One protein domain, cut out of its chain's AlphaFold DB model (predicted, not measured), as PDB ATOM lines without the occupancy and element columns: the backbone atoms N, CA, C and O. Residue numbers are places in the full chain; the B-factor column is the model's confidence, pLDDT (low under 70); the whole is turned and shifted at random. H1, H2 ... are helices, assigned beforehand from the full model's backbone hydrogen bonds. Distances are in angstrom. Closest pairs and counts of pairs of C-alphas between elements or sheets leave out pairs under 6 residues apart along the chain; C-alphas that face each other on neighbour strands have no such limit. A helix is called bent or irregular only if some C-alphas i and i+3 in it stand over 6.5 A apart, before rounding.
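AT A GLANCE: This is residues 218 to 319 of the 320 residues of an uncharacterized protein of Desulfovibrio desulfuricans (UniProt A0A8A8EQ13). The long helix H3 is crossed near its middle by H1, the two making an X at nearly a right angle, and the short helix H2 packs on H3 nearer its first end. A long loop, residues 248 to 268, extends the body beyond the first residues of H3, while the long last stretch, residues 290 to 319, folds back along H3, passes over it and then runs away from it, with residues 314 to 319 sticking out. The printed part has 102 residues with three named helices, in the order H1, H2, H3, and no named strand; the class is all helix, though under half of the residues, 48 of 102, are in named elements. It is compact, with a radius of gyration of the C-alphas of 14.3 A and spans of 41 by 33 by 25 A.

IN THESE COORDINATES: H3 is the longest helix, residues 269 to 289, and measures 30.3 A from its first to its last C-alpha, from (68.221, 106.651, 99.871) to (80.246, 123.171, 77.521). H1, residues 218 to 234, measures 24.0 A and begins with C-alpha 218 at (86.763, 117.483, 93.723). H2, residues 238 to 247, measures 14.1 A. None of the three helices is bent or irregular.

HOW THE PARTS SIT: H3 touches H1 with residues 276 to 284 alone, and their lines are about perpendicular, at 84 degrees. Their closest C-alphas, those of Gly 224 and Tyr 280, are 4.1 A apart. H3 touches H2 with residues 273 to 277 alone, again about perpendicular, at 73 degrees. The closest C-alphas of H2 and H3, those of Phe 238 and Ile 273, are 6.6 A apart. H1 and H2 only just touch, with 3 pairs of C-alphas within 8 A, and H1 does so with residues 227 to 230 alone; the closest C-alphas, those of Ala 227 and Ile 241, are 6.5 A apart. H1 and H2 stand at a steep tilt of 64 degrees and run opposite ways. In H1, H2 and H3, every O i to N i+4 pair is within hydrogen-bond range.

THE WHOLE: The two C-alphas farthest apart in the domain are those of Leu 259 and Lys 307, at 42.2 A. The first and last printed C-alphas, those of Phe 218 and Phe 319, are 19.8 A apart. The printed part has no cut. The link from H1 to H2 is tight, with 3 residues, and the link from H2 to H3 is long, with 21 residues. The mean pLDDT of the printed part is 76.9; 29 residues are under 70, namely residues 252 to 270, residues 293 to 299 and residues 301, 303 and 306.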
ATOM      1  N   PHE A 218      85.984 118.403  94.540       81.44
ATOM      2  CA  PHE A 218      86.763 117.483  93.723       81.44
ATOM      3  C   PHE A 218      86.224 116.042  93.717       81.44
ATOM      4  O   PHE A 218      85.896 115.525  92.650       81.44
ATOM      5  N   TYR A 219      86.030 115.412  94.882       85.12
ATOM      6  CA  TYR A 219      85.548 114.024  94.947       85.12
ATOM      7  C   TYR A 219      84.156 113.869  94.320       85.12
ATOM      8  O   TYR A 219      83.874 112.915  93.600       85.12
ATOM      9  N   ASN A 220      83.279 114.853  94.525       83.81
ATOM     10  CA  ASN A 220      81.954 114.857  93.905       83.81
ATOM     11  C   ASN A 220      82.001 114.959  92.378       83.81
ATOM     12  O   ASN A 220      81.158 114.361  91.708       83.81
ATOM     13  N   ARG A 221      82.966 115.708  91.833       88.50
ATOM     14  CA  ARG A 221      83.195 115.805  90.386       88.50
ATOM     15  C   ARG A 221      83.672 114.458  89.824       88.50
ATOM     16  O   ARG A 221      83.132 114.034  88.805       88.50
ATOM     17  N   LEU A 222      84.544 113.732  90.534       93.44
ATOM     18  CA  LEU A 222      84.930 112.354  90.173       93.44
ATOM     19  C   LEU A 222      83.732 111.396  90.186       93.44
ATOM     20  O   LEU A 222      83.523 110.655  89.232       93.44
ATOM     21  N   ILE A 223      82.879 111.464  91.211       92.00
ATOM     22  CA  ILE A 223      81.629 110.686  91.259       92.00
ATOM     23  C   ILE A 223      80.704 111.039  90.083       92.00
ATOM     24  O   ILE A 223      80.032 110.166  89.534       92.00
ATOM     25  N   GLY A 224      80.656 112.314  89.685       92.81
ATOM     26  CA  GLY A 224      79.909 112.773  88.514       92.81
ATOM     27  C   GLY A 224      80.440 112.186  87.203       92.81
ATOM     28  O   GLY A 224      79.642 111.705  86.399       92.81
ATOM     29  N   LEU A 225      81.764 112.176  87.017       95.19
ATOM     30  CA  LEU A 225      82.447 111.540  85.884       95.19
ATOM     31  C   LEU A 225      82.233 110.023  85.857       95.19
ATOM     32  O   LEU A 225      81.875 109.476  84.821       95.19
ATOM     33  N   PHE A 226      82.354 109.351  87.002       95.94
ATOM     34  CA  PHE A 226      82.051 107.925  87.119       95.94
ATOM     35  C   PHE A 226      80.606 107.631  86.700       95.94
ATOM     36  O   PHE A 226      80.344 106.743  85.895       95.94
ATOM     37  N   ALA A 227      79.643 108.409  87.205       94.19
ATOM     38  CA  ALA A 227      78.243 108.248  86.831       94.19
ATOM     39  C   ALA A 227      78.002 108.514  85.337       94.19
ATOM     40  O   ALA A 227      77.138 107.871  84.742       94.19
ATOM     41  N   TRP A 228      78.742 109.453  84.740       94.00
ATOM     42  CA  TRP A 228      78.719 109.705  83.303       94.00
ATOM     43  C   TRP A 228      79.193 108.485  82.512       94.00
ATOM     44  O   TRP A 228      78.478 108.028  81.622       94.00
ATOM     45  N   ASP A 229      80.350 107.934  82.876       94.12
ATOM     46  CA  ASP A 229      80.935 106.767  82.219       94.12
ATOM     47  C   ASP A 229      79.988 105.559  82.321       94.12
ATOM     48  O   ASP A 229      79.612 104.989  81.302       94.12
ATOM     49  N   MET A 230      79.444 105.267  83.509       93.38
ATOM     50  CA  MET A 230      78.478 104.172  83.699       93.38
ATOM     51  C   MET A 230      77.173 104.348  82.911       93.38
ATOM     52  O   MET A 230      76.566 103.375  82.460       93.38
ATOM     53  N   LYS A 231      76.708 105.592  82.756       91.44
ATOM     54  CA  LYS A 231      75.535 105.912  81.936       91.44
ATOM     55  C   LYS A 231      75.809 105.697  80.453       91.44
ATOM     56  O   LYS A 231      74.905 105.258  79.752       91.44
ATOM     57  N   LYS A 232      77.004 106.062  79.988       89.38
ATOM     58  CA  LYS A 232      77.377 106.016  78.573       89.38
ATOM     59  C   LYS A 232      77.757 104.603  78.131       89.38
ATOM     60  O   LYS A 232      77.294 104.167  77.089       89.38
ATOM     61  N   GLU A 233      78.555 103.901  78.926       88.38
ATOM     62  CA  GLU A 233      79.086 102.577  78.591       88.38
ATOM     63  C   GLU A 233      78.064 101.459  78.837       88.38
ATOM     64  O   GLU A 233      77.897 100.571  78.005       88.38
ATOM     65  N   PHE A 234      77.325 101.528  79.950       88.69
ATOM     66  CA  PHE A 234      76.470 100.427  80.416       88.69
ATOM     67  C   PHE A 234      74.979 100.784  80.516       88.69
ATOM     68  O   PHE A 234      74.181  99.960  80.958       88.69
ATOM     69  N   CYS A 235      74.576 102.007  80.149       87.94
ATOM     70  CA  CYS A 235      73.184 102.478  80.222       87.94
ATOM     71  C   CYS A 235      72.528 102.368  81.618       87.94
ATOM     72  O   CYS A 235      71.299 102.376  81.733       87.94
ATOM     73  N   LEU A 236      73.319 102.318  82.695       91.31
ATOM     74  CA  LEU A 236      72.810 102.042  84.044       91.31
ATOM     75  C   LEU A 236      71.914 103.158  84.596       91.31
ATOM     76  O   LEU A 236      72.112 104.354  84.367       91.31
ATOM     77  N   GLY A 237      70.928 102.791  85.408       90.75
ATOM     78  CA  GLY A 237      70.134 103.691  86.235       90.75
ATOM     79  C   GLY A 237      70.923 104.261  87.422       90.75
ATOM     80  O   GLY A 237      71.878 103.670  87.914       90.75
ATOM     81  N   PHE A 238      70.495 105.408  87.967       90.62
ATOM     82  CA  PHE A 238      71.183 106.021  89.121       90.62
ATOM     83  C   PHE A 238      71.151 105.150  90.385       90.62
ATOM     84  O   PHE A 238      72.062 105.232  91.205       90.62
ATOM     85  N   LYS A 239      70.124 104.304  90.545       89.44
ATOM     86  CA  LYS A 239      70.051 103.333  91.647       89.44
ATOM     87  C   LYS A 239      71.151 102.273  91.531       89.44
ATOM     88  O   LYS A 239      71.798 101.970  92.528       89.44
ATOM     89  N   GLU A 240      71.395 101.771  90.322       91.50
ATOM     90  CA  GLU A 240      72.428 100.769  90.034       91.50
ATOM     91  C   GLU A 240      73.827 101.360  90.196       91.50
ATOM     92  O   GLU A 240      74.646 100.801  90.917       91.50
ATOM     93  N   ILE A 241      74.066 102.551  89.640       92.94
ATOM     94  CA  ILE A 241      75.341 103.274  89.789       92.94
ATOM     95  C   ILE A 241      75.654 103.523  91.269       92.94
ATOM     96  O   ILE A 241      76.773 103.299  91.723       92.94
ATOM     97  N   ARG A 242      74.660 103.951  92.058       87.75
ATOM     98  CA  ARG A 242      74.835 104.145  93.503       87.75
ATOM     99  C   ARG A 242      75.155 102.830  94.214       87.75
ATOM    100  O   ARG A 242      76.003 102.822  95.104       87.75
ATOM    101  N   LYS A 243      74.482 101.736  93.845       86.38
ATOM    102  CA  LYS A 243      74.759 100.408  94.401       86.38
ATOM    103  C   LYS A 243      76.202  99.993  94.105       86.38
ATOM    104  O   LYS A 243      76.909  99.670  95.049       86.38
ATOM    105  N   LEU A 244      76.662 100.134  92.861       91.19
ATOM    106  CA  LEU A 244      78.050  99.875  92.461       91.19
ATOM    107  C   LEU A 244      79.052 100.680  93.301       91.19
ATOM    108  O   LEU A 244      79.946 100.102  93.911       91.19
ATOM    109  N   LEU A 245      78.867 102.000  93.406       89.12
ATOM    110  CA  LEU A 245      79.729 102.859  94.227       89.12
ATOM    111  C   LEU A 245      79.734 102.444  95.707       89.12
ATOM    112  O   LEU A 245      80.758 102.544  96.376       89.12
ATOM    113  N   THR A 246      78.597 101.981  96.231       84.19
ATOM    114  CA  THR A 246      78.478 101.526  97.625       84.19
ATOM    115  C   THR A 246      79.165 100.179  97.833       84.19
ATOM    116  O   THR A 246      79.903 100.022  98.802       84.19
ATOM    117  N   ASP A 247      78.954  99.227  96.925       85.25
ATOM    118  CA  ASP A 247      79.542  97.887  96.993       85.25
ATOM    119  C   ASP A 247      81.071  97.940  96.831       85.25
ATOM    120  O   ASP A 247      81.780  97.208  97.516       85.25
ATOM    121  N   MET A 248      81.589  98.879  96.032       86.75
ATOM    122  CA  MET A 248      83.028  99.172  95.930       86.75
ATOM    123  C   MET A 248      83.566 100.033  97.085       86.75
ATOM    124  O   MET A 248      84.757 100.326  97.148       86.75
ATOM    125  N   ASN A 249      82.709 100.472  98.014       83.50
ATOM    126  CA  ASN A 249      83.073 101.381  99.101       83.50
ATOM    127  C   ASN A 249      83.698 102.710  98.598       83.50
ATOM    128  O   ASN A 249      84.571 103.282  99.249       83.50
ATOM    129  N   LEU A 250      83.266 103.198  97.432       83.88
ATOM    130  CA  LEU A 250      83.689 104.460  96.800       83.88
ATOM    131  C   LEU A 250      82.650 105.574  96.960       83.88
ATOM    132  O   LEU A 250      82.843 106.698  96.513       83.88
ATOM    133  N   TYR A 251      81.514 105.295  97.593       77.38
ATOM    134  CA  TYR A 251      80.535 106.331  97.892       77.38
ATOM    135  C   TYR A 251      80.808 106.957  99.263       77.38
ATOM    136  O   TYR A 251      80.305 106.492 100.286       77.38
ATOM    137  N   MET A 252      81.612 108.023  99.293       65.44
ATOM    138  CA  MET A 252      81.847 108.799 100.514       65.44
ATOM    139  C   MET A 252      80.663 109.735 100.788       65.44
ATOM    140  O   MET A 252      80.447 110.715 100.075       65.44
ATOM    141  N   TYR A 253      79.901 109.440 101.840       57.06
ATOM    142  CA  TYR A 253      78.855 110.311 102.374       57.06
ATOM    143  C   TYR A 253      79.256 110.801 103.767       57.06
ATOM    144  O   TYR A 253      79.853 110.048 104.538       57.06
ATOM    145  N   ASP A 254      78.940 112.055 104.091       49.69
ATOM    146  CA  ASP A 254      79.174 112.593 105.430       49.69
ATOM    147  C   ASP A 254      78.265 111.870 106.438       49.69
ATOM    148  O   ASP A 254      77.035 111.944 106.361       49.69
ATOM    149  N   LYS A 255      78.885 111.149 107.379       45.34
ATOM    150  CA  LYS A 255      78.199 110.375 108.422       45.34
ATOM    151  C   LYS A 255      77.288 111.244 109.292       45.34
ATOM    152  O   LYS A 255      76.308 110.723 109.804       45.34
ATOM    153  N   ASN A 256      77.528 112.552 109.400       45.81
ATOM    154  CA  ASN A 256      76.684 113.446 110.200       45.81
ATOM    155  C   ASN A 256      75.244 113.586 109.666       45.81
ATOM    156  O   ASN A 256      74.372 114.068 110.382       45.81
ATOM    157  N   PHE A 257      74.976 113.144 108.432       43.09
ATOM    158  CA  PHE A 257      73.642 113.169 107.822       43.09
ATOM    159  C   PHE A 257      73.050 111.776 107.582       43.09
ATOM    160  O   PHE A 257      71.952 111.659 107.039       43.09
ATOM    161  N   CYS A 258      73.767 110.713 107.959       43.22
ATOM    162  CA  CYS A 258      73.282 109.344 107.873       43.22
ATOM    163  C   CYS A 258      73.348 108.721 109.267       43.22
ATOM    164  O   CYS A 258      74.429 108.489 109.797       43.22
ATOM    165  N   LEU A 259      72.186 108.431 109.852       41.44
ATOM    166  CA  LEU A 259      72.074 107.844 111.193       41.44
ATOM    167  C   LEU A 259      72.725 106.450 111.312       41.44
ATOM    168  O   LEU A 259      72.877 105.943 112.420       41.44
ATOM    169  N   SER A 260      73.138 105.828 110.202       41.97
ATOM    170  CA  SER A 260      73.798 104.524 110.197       41.97
ATOM    171  C   SER A 260      75.265 104.605 109.756       41.97
ATOM    172  O   SER A 260      75.634 105.196 108.742       41.97
ATOM    173  N   ALA A 261      76.133 103.929 110.516       42.06
ATOM    174  CA  ALA A 261      77.575 103.832 110.266       42.06
ATOM    175  C   ALA A 261      77.944 103.091 108.958       42.06
ATOM    176  O   ALA A 261      79.119 103.049 108.585       42.06
ATOM    177  N   LYS A 262      76.953 102.522 108.255       46.44
ATOM    178  CA  LYS A 262      77.073 101.854 106.955       46.44
ATOM    179  C   LYS A 262      76.061 102.469 105.983       46.44
ATOM    180  O   LYS A 262      74.860 102.303 106.145       46.44
ATOM    181  N   CYS A 263      76.544 103.106 104.914       48.31
ATOM    182  CA  CYS A 263      75.716 103.759 103.882       48.31
ATOM    183  C   CYS A 263      74.679 102.824 103.208       48.31
ATOM    184  O   CYS A 263      73.716 103.300 102.597       48.31
ATOM    185  N   ARG A 264      74.863 101.497 103.330       47.09
ATOM    186  CA  ARG A 264      73.940 100.455 102.846       47.09
ATOM    187  C   ARG A 264      72.532 100.595 103.436       47.09
ATOM    188  O   ARG A 264      71.564 100.396 102.710       47.09
ATOM    189  N   ASP A 265      72.448 101.057 104.684       48.34
ATOM    190  CA  ASP A 265      71.217 101.098 105.481       48.34
ATOM    191  C   ASP A 265      70.750 102.542 105.733       48.34
ATOM    192  O   ASP A 265      70.087 102.837 106.723       48.34
ATOM    193  N   CYS A 266      71.157 103.493 104.884       52.19
ATOM    194  CA  CYS A 266      70.763 104.889 105.045       52.19
ATOM    195  C   CYS A 266      69.287 105.079 104.662       52.19
ATOM    196  O   CYS A 266      68.938 104.949 103.483       52.19
ATOM    197  N   GLU A 267      68.447 105.466 105.627       43.69
ATOM    198  CA  GLU A 267      67.026 105.818 105.440       43.69
ATOM    199  C   GLU A 267      66.815 106.945 104.405       43.69
ATOM    200  O   GLU A 267      65.739 107.095 103.833       43.69
ATOM    201  N   SER A 268      67.866 107.700 104.065       55.28
ATOM    202  CA  SER A 268      67.840 108.786 103.083       55.28
ATOM    203  C   SER A 268      68.231 108.354 101.658       55.28
ATOM    204  O   SER A 268      68.921 109.109 100.958       55.28
ATOM    205  N   GLN A 269      67.844 107.151 101.204       62.78
ATOM    206  CA  GLN A 269      68.221 106.651  99.871       62.78
ATOM    207  C   GLN A 269      67.946 107.670  98.751       62.78
ATOM    208  O   GLN A 269      68.786 107.862  97.865       62.78
ATOM    209  N   ASP A 270      66.822 108.377  98.840       68.69
ATOM    210  CA  ASP A 270      66.422 109.393  97.872       68.69
ATOM    211  C   ASP A 270      67.349 110.609  97.858       68.69
ATOM    212  O   ASP A 270      67.634 111.152  96.792       68.69
ATOM    213  N   ASN A 271      67.881 111.029  99.008       70.75
ATOM    214  CA  ASN A 271      68.808 112.162  99.076       70.75
ATOM    215  C   ASN A 271      70.180 111.800  98.497       70.75
ATOM    216  O   ASN A 271      70.777 112.602  97.775       70.75
ATOM    217  N   CYS A 272      70.657 110.573  98.730       74.31
ATOM    218  CA  CYS A 272      71.879 110.070  98.103       74.31
ATOM    219  C   CYS A 272      71.733 109.996  96.578       74.31
ATOM    220  O   CYS A 272      72.631 110.422  95.856       74.31
ATOM    221  N   ILE A 273      70.592 109.508  96.086       81.31
ATOM    222  CA  ILE A 273      70.307 109.443  94.648       81.31
ATOM    223  C   ILE A 273      70.186 110.853  94.055       81.31
ATOM    224  O   ILE A 273      70.792 111.121  93.022       81.31
ATOM    225  N   LYS A 274      69.478 111.785  94.712       80.44
ATOM    226  CA  LYS A 274      69.401 113.198  94.291       80.44
ATOM    227  C   LYS A 274      70.785 113.837  94.194       80.44
ATOM    228  O   LYS A 274      71.078 114.531  93.225       80.44
ATOM    229  N   SER A 275      71.645 113.562  95.171       80.25
ATOM    230  CA  SER A 275      73.037 114.000  95.173       80.25
ATOM    231  C   SER A 275      73.798 113.438  93.960       80.25
ATOM    232  O   SER A 275      74.365 114.204  93.179       80.25
ATOM    233  N   LEU A 276      73.762 112.123  93.742       86.06
ATOM    234  CA  LEU A 276      74.403 111.494  92.586       86.06
ATOM    235  C   LEU A 276      73.904 112.084  91.257       86.06
ATOM    236  O   LEU A 276      74.707 112.404  90.384       86.06
ATOM    237  N   ILE A 277      72.592 112.301  91.132       86.94
ATOM    238  CA  ILE A 277      71.979 112.945  89.964       86.94
ATOM    239  C   ILE A 277      72.558 114.345  89.757       86.94
ATOM    240  O   ILE A 277      72.891 114.696  88.628       86.94
ATOM    241  N   ASN A 278      72.693 115.144  90.817       84.19
ATOM    242  CA  ASN A 278      73.250 116.488  90.702       84.19
ATOM    243  C   ASN A 278      74.715 116.460  90.232       84.19
ATOM    244  O   ASN A 278      75.065 117.179  89.303       84.19
ATOM    245  N   ASN A 279      75.543 115.576  90.805       87.62
ATOM    246  CA  ASN A 279      76.944 115.404  90.391       87.62
ATOM    247  C   ASN A 279      77.056 115.021  88.917       87.62
ATOM    248  O   ASN A 279      77.820 115.630  88.174       87.62
ATOM    249  N   TYR A 280      76.245 114.053  88.490       91.25
ATOM    250  CA  TYR A 280      76.163 113.652  87.093       91.25
ATOM    251  C   TYR A 280      75.762 114.823  86.184       91.25
ATOM    252  O   TYR A 280      76.370 115.011  85.138       91.25
ATOM    253  N   ARG A 281      74.771 115.642  86.566       87.81
ATOM    254  CA  ARG A 281      74.334 116.785  85.744       87.81
ATOM    255  C   ARG A 281      75.422 117.845  85.598       87.81
ATOM    256  O   ARG A 281      75.611 118.361  84.501       87.81
ATOM    257  N   ILE A 282      76.145 118.141  86.677       85.25
ATOM    258  CA  ILE A 282      77.288 119.064  86.655       85.25
ATOM    259  C   ILE A 282      78.377 118.536  85.721       85.25
ATOM    260  O   ILE A 282      78.861 119.285  84.874       85.25
ATOM    261  N   ALA A 283      78.719 117.249  85.828       91.19
ATOM    262  CA  ALA A 283      79.681 116.606  84.937       91.19
ATOM    263  C   ALA A 283      79.218 116.666  83.475       91.19
ATOM    264  O   ALA A 283      79.936 117.174  82.621       91.19
ATOM    265  N   ALA A 284      77.982 116.249  83.201       90.38
ATOM    266  CA  ALA A 284      77.381 116.263  81.872       90.38
ATOM    267  C   ALA A 284      77.400 117.655  81.224       90.38
ATOM    268  O   ALA A 284      77.737 117.800  80.049       90.38
ATOM    269  N   HIS A 285      77.058 118.693  81.988       82.38
ATOM    270  CA  HIS A 285      77.084 120.062  81.488       82.38
ATOM    271  C   HIS A 285      78.515 120.568  81.299       82.38
ATOM    272  O   HIS A 285      78.792 121.263  80.321       82.38
ATOM    273  N   SER A 286      79.434 120.204  82.194       85.19
ATOM    274  CA  SER A 286      80.845 120.579  82.070       85.19
ATOM    275  C   SER A 286      81.473 119.968  80.818       85.19
ATOM    276  O   SER A 286      82.100 120.672  80.032       85.19
ATOM    277  N   ILE A 287      81.185 118.689  80.563       89.94
ATOM    278  CA  ILE A 287      81.548 117.979  79.333       89.94
ATOM    279  C   ILE A 287      80.950 118.695  78.123       89.94
ATOM    280  O   ILE A 287      81.675 119.060  77.207       89.94
ATOM    281  N   LYS A 288      79.638 118.952  78.104       85.62
ATOM    282  CA  LYS A 288      78.974 119.587  76.953       85.62
ATOM    283  C   LYS A 288      79.539 120.975  76.633       85.62
ATOM    284  O   LYS A 288      79.708 121.301  75.466       85.62
ATOM    285  N   SER A 289      79.805 121.777  77.660       76.75
ATOM    286  CA  SER A 289      80.246 123.171  77.521       76.75
ATOM    287  C   SER A 289      81.763 123.351  77.443       76.75
ATOM    288  O   SER A 289      82.207 124.478  77.240       76.75
ATOM    289  N   MET A 290      82.551 122.282  77.625       77.75
ATOM    290  CA  MET A 290      84.018 122.333  77.723       77.75
ATOM    291  C   MET A 290      84.531 123.265  78.839       77.75
ATOM    292  O   MET A 290      85.658 123.761  78.794       77.75
ATOM    293  N   LYS A 291      83.698 123.527  79.851       71.38
ATOM    294  CA  LYS A 291      83.967 124.453  80.959       71.38
ATOM    295  C   LYS A 291      83.635 123.782  82.283       71.38
ATOM    296  O   LYS A 291      82.755 122.932  82.350       71.38
ATOM    297  N   LEU A 292      84.310 124.178  83.357       70.44
ATOM    298  CA  LEU A 292      83.945 123.727  84.696       70.44
ATOM    299  C   LEU A 292      82.678 124.443  85.147       70.44
ATOM    300  O   LEU A 292      82.662 125.661  85.297       70.44
ATOM    301  N   ILE A 293      81.615 123.675  85.366       69.31
ATOM    302  CA  ILE A 293      80.382 124.207  85.941       69.31
ATOM    303  C   ILE A 293      80.481 124.162  87.469       69.31
ATOM    304  O   ILE A 293      80.915 123.128  88.002       69.31
ATOM    305  N   PRO A 294      80.091 125.234  88.183       65.69
ATOM    306  CA  PRO A 294      80.064 125.241  89.640       65.69
ATOM    307  C   PRO A 294      79.164 124.144  90.208       65.69
ATOM    308  O   PRO A 294      78.073 123.872  89.702       65.69
ATOM    309  N   THR A 295      79.584 123.528  91.314       66.25
ATOM    310  CA  THR A 295      78.820 122.438  91.940       66.25
ATOM    311  C   THR A 295      77.506 122.876  92.597       66.25
ATOM    312  O   THR A 295      76.679 122.031  92.945       66.25
ATOM    313  N   SER A 296      77.300 124.182  92.764       60.50
ATOM    314  CA  SER A 296      76.078 124.790  93.302       60.50
ATOM    315  C   SER A 296      74.989 125.019  92.244       60.50
ATOM    316  O   SER A 296      73.831 125.253  92.600       60.50
ATOM    317  N   SER A 297      75.317 124.934  90.950       59.91
ATOM    318  CA  SER A 297      74.367 125.195  89.868       59.91
ATOM    319  C   SER A 297      73.275 124.125  89.802       59.91
ATOM    320  O   SER A 297      73.552 122.927  89.730       59.91
ATOM    321  N   LYS A 298      72.008 124.559  89.768       67.75
ATOM    322  CA  LYS A 298      70.881 123.686  89.420       67.75
ATOM    323  C   LYS A 298      70.806 123.580  87.903       67.75
ATOM    324  O   LYS A 298      70.636 124.585  87.226       67.75
ATOM    325  N   LEU A 299      70.935 122.362  87.396       69.25
ATOM    326  CA  LEU A 299      70.974 122.090  85.963       69.25
ATOM    327  C   LEU A 299      69.839 121.148  85.567       69.25
ATOM    328  O   LEU A 299      69.431 120.271  86.346       69.25
ATOM    329  N   ASP A 300      69.365 121.314  84.337       71.50
ATOM    330  CA  ASP A 300      68.373 120.438  83.723       71.50
ATOM    331  C   ASP A 300      68.978 119.103  83.267       71.50
ATOM    332  O   ASP A 300      70.183 118.853  83.365       71.50
ATOM    333  N   LYS A 301      68.116 118.175  82.836       67.50
ATOM    334  CA  LYS A 301      68.544 116.830  82.428       67.50
ATOM    335  C   LYS A 301      69.373 116.894  81.142       67.50
ATOM    336  O   LYS A 301      68.906 117.387  80.122       67.50
ATOM    337  N   ILE A 302      70.565 116.299  81.188       71.12
ATOM    338  CA  ILE A 302      71.437 116.063  80.033       71.12
ATOM    339  C   ILE A 302      71.674 114.557  79.929       71.12
ATOM    340  O   ILE A 302      71.910 113.894  80.943       71.12
ATOM    341  N   TYR A 303      71.615 114.022  78.714       67.94
ATOM    342  CA  TYR A 303      71.906 112.619  78.428       67.94
ATOM    343  C   TYR A 303      73.146 112.512  77.536       67.94
ATOM    344  O   TYR A 303      73.340 113.392  76.692       67.94
ATOM    345  N   PRO A 304      73.984 111.471  77.706       70.19
ATOM    346  CA  PRO A 304      75.094 111.215  76.799       70.19
ATOM    347  C   PRO A 304      74.551 110.928  75.402       70.19
ATOM    348  O   PRO A 304      73.454 110.383  75.269       70.19
ATOM    349  N   ASN A 305      75.312 111.268  74.361       72.31
ATOM    350  CA  ASN A 305      74.985 110.825  73.010       72.31
ATOM    351  C   ASN A 305      75.300 109.320  72.902       72.31
ATOM    352  O   ASN A 305      76.476 108.960  72.970       72.31
ATOM    353  N   PRO A 306      74.296 108.439  72.733       68.38
ATOM    354  CA  PRO A 306      74.515 106.993  72.728       68.38
ATOM    355  C   PRO A 306      75.227 106.496  71.463       68.38
ATOM    356  O   PRO A 306      75.662 105.353  71.423       68.38
ATOM    357  N   LYS A 307      75.326 107.324  70.413       72.31
ATOM    358  CA  LYS A 307      75.983 106.961  69.147       72.31
ATOM    359  C   LYS A 307      77.468 107.306  69.114       72.31
ATOM    360  O   LYS A 307      78.151 106.949  68.160       72.31
ATOM    361  N   SER A 308      77.946 108.050  70.104       76.38
ATOM    362  CA  SER A 308      79.324 108.508  70.131       76.38
ATOM    363  C   SER A 308      80.235 107.426  70.706       76.38
ATOM    364  O   SER A 308      79.899 106.869  71.756       76.38
ATOM    365  N   PRO A 309      81.383 107.141  70.070       78.38
ATOM    366  CA  PRO A 309      82.301 106.120  70.556       78.38
ATOM    367  C   PRO A 309      82.787 106.444  71.974       78.38
ATOM    368  O   PRO A 309      82.839 107.601  72.414       78.38
ATOM    369  N   PHE A 310      83.093 105.390  72.718       86.19
ATOM    370  CA  PHE A 310      83.706 105.468  74.033       86.19
ATOM    371  C   PHE A 310      85.144 104.992  73.887       86.19
ATOM    372  O   PHE A 310      85.368 103.880  73.406       86.19
ATOM    373  N   LEU A 311      86.109 105.837  74.240       91.00
ATOM    374  CA  LEU A 311      87.507 105.434  74.214       91.00
ATOM    375  C   LEU A 311      87.777 104.499  75.387       91.00
ATOM    376  O   LEU A 311      87.143 104.590  76.445       91.00
ATOM    377  N   ARG A 312      88.763 103.619  75.212       89.56
ATOM    378  CA  ARG A 312      89.207 102.722  76.276       89.56
ATOM    379  C   ARG A 312      89.614 103.546  77.499       89.56
ATOM    380  O   ARG A 312      90.408 104.474  77.389       89.56
ATOM    381  N   ARG A 313      89.052 103.205  78.660       93.25
ATOM    382  CA  ARG A 313      89.453 103.786  79.945       93.25
ATOM    383  C   ARG A 313      90.813 103.217  80.340       93.25
ATOM    384  O   ARG A 313      91.018 102.005  80.268       93.25
ATOM    385  N   HIS A 314      91.742 104.097  80.690       92.00
ATOM    386  CA  HIS A 314      93.128 103.737  80.990       92.00
ATOM    387  C   HIS A 314      93.383 103.713  82.499       92.00
ATOM    388  O   HIS A 314      92.878 104.599  83.195       92.00
ATOM    389  N   PRO A 315      94.156 102.737  83.008       90.94
ATOM    390  CA  PRO A 315      94.531 102.687  84.418       90.94
ATOM    391  C   PRO A 315      95.499 103.810  84.816       90.94
ATOM    392  O   PRO A 315      96.216 104.360  83.977       90.94
ATOM    393  N   ILE A 316      95.560 104.113  86.116       87.19
ATOM    394  CA  ILE A 316      96.479 105.112  86.699       87.19
ATOM    395  C   ILE A 316      97.938 104.724  86.485       87.19
ATOM    396  O   ILE A 316      98.746 105.583  86.148       87.19
ATOM    397  N   SER A 317      98.247 103.432  86.594       83.25
ATOM    398  CA  SER A 317      99.602 102.886  86.438       83.25
ATOM    399  C   SER A 317     100.246 103.149  85.071       83.25
ATOM    400  O   SER A 317     101.453 102.997  84.934       83.25
ATOM    401  N   LEU A 318      99.480 103.566  84.053       80.25
ATOM    402  CA  LEU A 318     100.041 104.009  82.769       80.25
ATOM    403  C   LEU A 318     100.683 105.404  82.825       80.25
ATOM    404  O   LEU A 318     101.313 105.814  81.852       80.25
ATOM    405  N   PHE A 319     100.491 106.143  83.917       75.56
ATOM    406  CA  PHE A 319     100.936 107.529  84.068       75.56
ATOM    407  C   PHE A 319     101.774 107.775  85.334       75.56
ATOM    408  O   PHE A 319     102.034 108.941  85.645       75.56
TER     409      PHE A 319